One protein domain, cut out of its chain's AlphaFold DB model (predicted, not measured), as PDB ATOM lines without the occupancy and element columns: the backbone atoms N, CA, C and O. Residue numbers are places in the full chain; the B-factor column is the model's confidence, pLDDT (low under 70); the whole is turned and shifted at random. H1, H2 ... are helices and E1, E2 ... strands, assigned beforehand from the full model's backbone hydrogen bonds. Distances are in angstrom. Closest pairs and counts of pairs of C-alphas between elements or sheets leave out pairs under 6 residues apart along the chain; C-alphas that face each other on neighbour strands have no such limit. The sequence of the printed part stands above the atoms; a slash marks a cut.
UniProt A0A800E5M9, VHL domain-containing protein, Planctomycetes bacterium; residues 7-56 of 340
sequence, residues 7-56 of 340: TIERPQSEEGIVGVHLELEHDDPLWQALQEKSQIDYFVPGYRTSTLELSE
ATOM      1  N   THR A   7     -40.874  32.280 -31.390       83.38
ATOM      2  CA  THR A   7     -41.273  31.376 -32.466       83.38
ATOM      3  C   THR A   7     -42.100  32.139 -33.488       83.38
ATOM      4  O   THR A   7     -42.904  33.004 -33.152       83.38
ATOM      5  N   ILE A   8     -41.877  31.854 -34.770       81.19
ATOM      6  CA  ILE A   8     -42.691  32.438 -35.836       81.19
ATOM      7  C   ILE A   8     -43.947  31.588 -35.961       81.19
ATOM      8  O   ILE A   8     -43.867  30.414 -36.330       81.19
ATOM      9  N   GLU A   9     -45.096  32.186 -35.683       80.25
ATOM     10  CA  GLU A   9     -46.388  31.540 -35.835       80.25
ATOM     11  C   GLU A   9     -46.984  31.888 -37.196       80.25
ATOM     12  O   GLU A   9     -47.091  33.051 -37.597       80.25
ATOM     13  N   ARG A  10     -47.363  30.839 -37.930       72.69
ATOM     14  CA  ARG A  10     -48.160  30.943 -39.147       72.69
ATOM     15  C   ARG A  10     -49.400  30.076 -38.953       72.69
ATOM     16  O   ARG A  10     -49.245  28.858 -38.836       72.69
ATOM     17  N   PRO A  11     -50.601  30.665 -38.877       68.19
ATOM     18  CA  PRO A  11     -51.826  29.891 -38.755       68.19
ATOM     19  C   PRO A  11     -51.988  28.958 -39.964       68.19
ATOM     20  O   PRO A  11     -51.613  29.296 -41.087       68.19
ATOM     21  N   GLN A  12     -52.514  27.756 -39.715       64.12
ATOM     22  CA  GLN A  12     -52.771  26.744 -40.750       64.12
ATOM     23  C   GLN A  12     -54.094  26.980 -41.504       64.12
ATOM     24  O   GLN A  12     -54.350  26.328 -42.513       64.12
ATOM     25  N   SER A  13     -54.916  27.911 -41.021       58.19
ATOM     26  CA  SER A  13     -56.182  28.363 -41.601       58.19
ATOM     27  C   SER A  13     -56.086  29.829 -42.029       58.19
ATOM     28  O   SER A  13     -55.282  30.576 -41.476       58.19
ATOM     29  N   GLU A  14     -56.941  30.262 -42.964       62.50
ATOM     30  CA  GLU A  14     -57.036  31.675 -43.394       62.50
ATOM     31  C   GLU A  14     -57.509  32.634 -42.282       62.50
ATOM     32  O   GLU A  14     -57.535  33.846 -42.473       62.50
ATOM     33  N   GLU A  15     -57.821  32.111 -41.095       58.03
ATOM     34  CA  GLU A  15     -58.036  32.887 -39.879       58.03
ATOM     35  C   GLU A  15     -56.884  32.658 -38.894       58.03
ATOM     36  O   GLU A  15     -56.639  31.535 -38.439       58.03
ATOM     37  N   GLY A  16     -56.176  33.741 -38.568       62.62
ATOM     38  CA  GLY A  16     -55.153  33.796 -37.530       62.62
ATOM     39  C   GLY A  16     -54.165  34.944 -37.746       62.62
ATOM     40  O   GLY A  16     -54.070  35.514 -38.833       62.62
ATOM     41  N   ILE A  17     -53.414  35.289 -36.703       64.12
ATOM     42  CA  ILE A  17     -52.398  36.343 -36.764       64.12
ATOM     43  C   ILE A  17     -51.063  35.696 -37.138       64.12
ATOM     44  O   ILE A  17     -50.555  34.850 -36.407       64.12
ATOM     45  N   VAL A  18     -50.496  36.083 -38.281       74.31
ATOM     46  CA  VAL A  18     -49.108  35.741 -38.625       74.31
ATOM     47  C   VAL A  18     -48.196  36.673 -37.837       74.31
ATOM     48  O   VAL A  18     -48.303  37.892 -37.969       74.31
ATOM     49  N   GLY A  19     -47.290  36.127 -37.033       76.94
ATOM     50  CA  GLY A  19     -46.454  36.960 -36.178       76.94
ATOM     51  C   GLY A  19     -45.340  36.209 -35.469       76.94
ATOM     52  O   GLY A  19     -45.059  35.044 -35.751       76.94
ATOM     53  N   VAL A  20     -44.680  36.915 -34.555       80.25
ATOM     54  CA  VAL A  20     -43.680  36.339 -33.658       80.25
ATOM     55  C   VAL A  20     -44.312  36.200 -32.282       80.25
ATOM     56  O   VAL A  20     -44.715  37.195 -31.684       80.25
ATOM     57  N   HIS A  21     -44.385  34.972 -31.790       84.44
ATOM     58  CA  HIS A  21     -44.729  34.690 -30.409       84.44
ATOM     59  C   HIS A  21     -43.476  34.843 -29.546       84.44
ATOM     60  O   HIS A  21     -42.437  34.247 -29.843       84.44
ATOM     61  N   LEU A  22     -43.563  35.664 -28.501       83.75
ATOM     62  CA  LEU A  22     -42.470  35.939 -27.572       83.75
ATOM     63  C   LEU A  22     -42.868  35.475 -26.173       83.75
ATOM     64  O   LEU A  22     -43.919  35.863 -25.668       83.75
ATOM     65  N   GLU A  23     -41.996  34.700 -25.537       80.75
ATOM     66  CA  GLU A  23     -42.076  34.432 -24.103       80.75
ATOM     67  C   GLU A  23     -41.200  35.464 -23.385       80.75
ATOM     68  O   GLU A  23     -39.987  35.508 -23.595       80.75
ATOM     69  N   LEU A  24     -41.825  36.334 -22.588       83.12
ATOM     70  CA  LEU A  24     -41.156  37.421 -21.871       83.12
ATOM     71  C   LEU A  24     -41.279  37.205 -20.364       83.12
ATOM     72  O   LEU A  24     -42.381  37.001 -19.850       83.12
ATOM     73  N   GLU A  25     -40.156  37.313 -19.661       81.81
ATOM     74  CA  GLU A  25     -40.132  37.326 -18.198       81.81
ATOM     75  C   GLU A  25     -40.749  38.625 -17.650       81.81
ATOM     76  O   GLU A  25     -40.879  39.630 -18.355       81.81
ATOM     77  N   HIS A  26     -41.172  38.616 -16.383       78.69
ATOM     78  CA  HIS A  26     -41.894  39.751 -15.788       78.69
ATOM     79  C   HIS A  26     -41.045  41.032 -15.680       78.69
ATOM     80  O   HIS A  26     -41.585  42.137 -15.693       78.69
ATOM     81  N   ASP A  27     -39.729  40.884 -15.574       81.88
ATOM     82  CA  ASP A  27     -38.744  41.960 -15.478       81.88
ATOM     83  C   ASP A  27     -38.107  42.325 -16.830       81.88
ATOM     84  O   ASP A  27     -37.193  43.150 -16.876       81.88
ATOM     85  N   ASP A  28     -38.599  41.758 -17.938       88.94
ATOM     86  CA  ASP A  28     -38.040  42.015 -19.262       88.94
ATOM     87  C   ASP A  28     -38.165  43.512 -19.647       88.94
ATOM     88  O   ASP A  28     -39.253  44.101 -19.565       88.94
ATOM     89  N   PRO A  29     -37.073  44.158 -20.103       88.00
ATOM     90  CA  PRO A  29     -37.063  45.586 -20.427       88.00
ATOM     91  C   PRO A  29     -37.980  45.958 -21.604       88.00
ATOM     92  O   PRO A  29     -38.318  47.135 -21.779       88.00
ATOM     93  N   LEU A  30     -38.422  44.985 -22.408       88.75
ATOM     94  CA  LEU A  30     -39.383  45.208 -23.482       88.75
ATOM     95  C   LEU A  30     -40.724  45.714 -22.938       88.75
ATOM     96  O   LEU A  30     -41.347  46.554 -23.581       88.75
ATOM     97  N   TRP A  31     -41.134  45.311 -21.730       87.69
ATOM     98  CA  TRP A  31     -42.361  45.804 -21.097       87.69
ATOM     99  C   TRP A  31     -42.346  47.311 -20.856       87.69
ATOM    100  O   TRP A  31     -43.373  47.976 -20.995       87.69
ATOM    101  N   GLN A  32     -41.188  47.863 -20.501       86.25
ATOM    102  CA  GLN A  32     -41.025  49.304 -20.340       86.25
ATOM    103  C   GLN A  32     -41.023  50.000 -21.702       86.25
ATOM    104  O   GLN A  32     -41.727  50.990 -21.898       86.25
ATOM    105  N   ALA A  33     -40.302  49.442 -22.679       87.56
ATOM    106  CA  ALA A  33     -40.268  49.993 -24.028       87.56
ATOM    107  C   ALA A  33     -41.672  50.058 -24.661       87.56
ATOM    108  O   ALA A  33     -42.012  51.079 -25.258       87.56
ATOM    109  N   LEU A  34     -42.495  49.022 -24.467       86.31
ATOM    110  CA  LEU A  34     -43.880  48.959 -24.944       86.31
ATOM    111  C   LEU A  34     -44.807  49.993 -24.277       86.31
ATOM    112  O   LEU A  34     -45.824  50.370 -24.855       86.31
ATOM    113  N   GLN A  35     -44.464  50.456 -23.072       84.81
ATOM    114  CA  GLN A  35     -45.235  51.439 -22.303       84.81
ATOM    115  C   GLN A  35     -44.765  52.876 -22.465       84.81
ATOM    116  O   GLN A  35     -45.492  53.780 -22.070       84.81
ATOM    117  N   GLU A  36     -43.561  53.122 -22.972       85.50
ATOM    118  CA  GLU A  36     -42.987  54.470 -23.031       85.50
ATOM    119  C   GLU A  36     -42.843  54.960 -24.468       85.50
ATOM    120  O   GLU A  36     -43.143  56.123 -24.762       85.50
ATOM    121  N   LYS A  37     -42.457  54.069 -25.384       87.56
ATOM    122  CA  LYS A  37     -42.200  54.420 -26.779       87.56
ATOM    123  C   LYS A  37     -43.494  54.434 -27.588       87.56
ATOM    124  O   LYS A  37     -44.422  53.679 -27.324       87.56
ATOM    125  N   SER A  38     -43.551  55.312 -28.585       87.19
ATOM    126  CA  SER A  38     -44.631  55.340 -29.579       87.19
ATOM    127  C   SER A  38     -44.413  54.332 -30.707       87.19
ATOM    128  O   SER A  38     -45.371  53.948 -31.369       87.19
ATOM    129  N   GLN A  39     -43.167  53.896 -30.908       90.50
ATOM    130  CA  GLN A  39     -42.786  52.907 -31.908       90.50
ATOM    131  C   GLN A  39     -41.546  52.122 -31.469       90.50
ATOM    132  O   GLN A  39     -40.692  52.645 -30.742       90.50
ATOM    133  N   ILE A  40     -41.436  50.874 -31.921       89.75
ATOM    134  CA  ILE A  40     -40.250  50.033 -31.739       89.75
ATOM    135  C   ILE A  40     -39.876  49.404 -33.074       89.75
ATOM    136  O   ILE A  40     -40.706  48.771 -33.722       89.75
ATOM    137  N   ASP A  41     -38.607  49.522 -33.442       90.44
ATOM    138  CA  ASP A  41     -38.048  48.759 -34.551       90.44
ATOM    139  C   ASP A  41     -37.626  47.379 -34.058       90.44
ATOM    140  O   ASP A  41     -36.926  47.250 -33.050       90.44
ATOM    141  N   TYR A  42     -38.044  46.341 -34.775       87.81
ATOM    142  CA  TYR A  42     -37.667  44.968 -34.484       87.81
ATOM    143  C   TYR A  42     -37.115  44.276 -35.727       87.81
ATOM    144  O   TYR A  42     -37.500  44.550 -36.868       87.81
ATOM    145  N   PHE A  43     -36.184  43.359 -35.489       88.88
ATOM    146  CA  PHE A  43     -35.515  42.586 -36.522       88.88
ATOM    147  C   PHE A  43     -35.594  41.102 -36.182       88.88
ATOM    148  O   PHE A  43     -35.200  40.680 -35.096       88.88
ATOM    149  N   VAL A  44     -36.079  40.311 -37.137       85.00
ATOM    150  CA  VAL A  44     -36.086  38.850 -37.060       85.00
ATOM    151  C   VAL A  44     -35.058  38.333 -38.066       85.00
ATOM    152  O   VAL A  44     -35.157  38.690 -39.245       85.00
ATOM    153  N   PRO A  45     -34.085  37.496 -37.661       84.00
ATOM    154  CA  PRO A  45     -33.109  36.931 -38.587       84.00
ATOM    155  C   PRO A  45     -33.781  36.282 -39.805       84.00
ATOM    156  O   PRO A  45     -34.649  35.422 -39.666       84.00
ATOM    157  N   GLY A  46     -33.387  36.715 -41.006       83.25
ATOM    158  CA  GLY A  46     -33.981  36.265 -42.273       83.25
ATOM    159  C   GLY A  46     -35.138  37.125 -42.799       83.25
ATOM    160  O   GLY A  46     -35.619  36.866 -43.899       83.25
ATOM    161  N   TYR A  47     -35.553  38.165 -42.071       81.75
ATOM    162  CA  TYR A  47     -36.581  39.125 -42.485       81.75
ATOM    163  C   TYR A  47     -36.030  40.554 -42.500       81.75
ATOM    164  O   TYR A  47     -34.932  40.828 -42.017       81.75
ATOM    165  N   ARG A  48     -36.791  41.483 -43.086       86.31
ATOM    166  CA  ARG A  48     -36.465  42.912 -43.029       86.31
ATOM    167  C   ARG A  48     -36.863  43.481 -41.671       86.31
ATOM    168  O   ARG A  48     -37.882  43.080 -41.110       86.31
ATOM    169  N   THR A  49     -36.082  44.442 -41.184       89.81
ATOM    170  CA  THR A  49     -36.466  45.257 -40.027       89.81
ATOM    171  C   THR A  49     -37.838  45.873 -40.271       89.81
ATOM    172  O   THR A  49     -38.109  46.370 -41.366       89.81
ATOM    173  N   SER A  50     -38.696  45.798 -39.264       85.94
ATOM    174  CA  SER A  50     -40.059  46.313 -39.305       85.94
ATOM    175  C   SER A  50     -40.300  47.199 -38.089       85.94
ATOM    176  O   SER A  50     -39.763  46.940 -37.012       85.94
ATOM    177  N   THR A  51     -41.104  48.240 -38.269       89.69
ATOM    178  CA  THR A  51     -41.481  49.167 -37.200       89.69
ATOM    179  C   THR A  51     -42.862  48.790 -36.682       89.69
ATOM    180  O   THR A  51     -43.806  48.646 -37.458       89.69
ATOM    181  N   LEU A  52     -42.974  48.604 -35.372       86.31
ATOM    182  CA  LEU A  52     -44.232  48.383 -34.673       86.31
ATOM    183  C   LEU A  52     -44.702  49.704 -34.065       86.31
ATOM    184  O   LEU A  52     -44.017  50.250 -33.199       86.31
ATOM    185  N   GLU A  53     -45.866  50.196 -34.491       88.12
ATOM    186  CA  GLU A  53     -46.526  51.323 -33.829       88.12
ATOM    187  C   GLU A  53     -47.224  50.864 -32.549       88.12
ATOM    188  O   GLU A  53     -47.946  49.869 -32.521       88.12
ATOM    189  N   LEU A  54     -46.992  51.605 -31.471       84.81
ATOM    190  CA  LEU A  54     -47.511  51.304 -30.140       84.81
ATOM    191  C   LEU A  54     -48.546  52.321 -29.676       84.81
ATOM    192  O   LEU A  54     -49.189  52.099 -28.660       84.81
ATOM    193  N   SER A  55     -48.710  53.421 -30.406       78.06
ATOM    194  CA  SER A  55     -49.620  54.532 -30.109       78.06
ATOM    195  C   SER A  55     -51.024  54.078 -29.683       78.06
ATOM    196  O   SER A  55     -51.525  54.560 -28.671       78.06
ATOM    197  N   GLU A  56     -51.625  53.110 -30.376       77.00
ATOM    198  CA  GLU A  56     -52.967  52.591 -30.053       77.00
ATOM    199  C   GLU A  56     -52.979  51.529 -28.934       77.00
ATOM    200  O   GLU A  56     -53.965  51.374 -28.210       77.00
TER     201      GLU A  56
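AT A GLANCE: This is residues 7 to 56 of the 340 residues of the protein "VHL domain-containing protein" of Planctomycetes bacterium (UniProt A0A800E5M9). Two separate strand hairpins, E3 with E4 and E1 with E2, stand apart in an open, loosely built shape, and the chain passes from one to the other through a free-standing loop, residues 24 to 29, and one short helix, H1. The 50 printed residues hold four named strands and one named helix in the order E1 E2 H1 E3 E4. Each pair of strands is an antiparallel sheet of two. The class is mixed, helices and strands, with under half of the residues in named elements. The whole is loose, with a radius of gyration of the C-alphas of 12.8 A and spans of 34 by 25 by 23 A.

HOW THE PARTS SIT: E3, residues 39 to 42, and E4, residues 50 to 53, form an antiparallel hairpin at 155 degrees between directions. N 40 and O 52 are 2.9 A apart and N 50 and O 42 are 3.0 A apart, within hydrogen-bond range. The closest C-alphas of E3 and H1, residues 30 to 36, are those of Ile 40 and Ala 33, 7.7 A apart. In H1 every O i to N i+4 pair is within hydrogen-bond range. E1, residues 7 to 9, and E2, residues 19 to 22, form the other antiparallel hairpin, at 144 degrees, with N 9 and O 19 2.9 A apart, within hydrogen-bond range. E1 and E2 are each apart from E3 and E4, and H1 is apart from E1 and E4.

IN THESE COORDINATES: E3 and E4 each measure 9.8 A from first to last C-alpha, H1 9.9 A, E2 9.5 A and E1 6.1 A. E1 begins at C-alpha 7, (-41.273, 31.376, -32.466), and E4 ends at C-alpha 53, (-46.526, 51.323, -33.829).

THE WHOLE: The C-alphas of Glu 14 and Asp 27, the two farthest apart, are 34.9 A apart. The printed part has no cut and no long link. Residues 11 to 17 have pLDDT under 70; the mean of the printed part is 81.3.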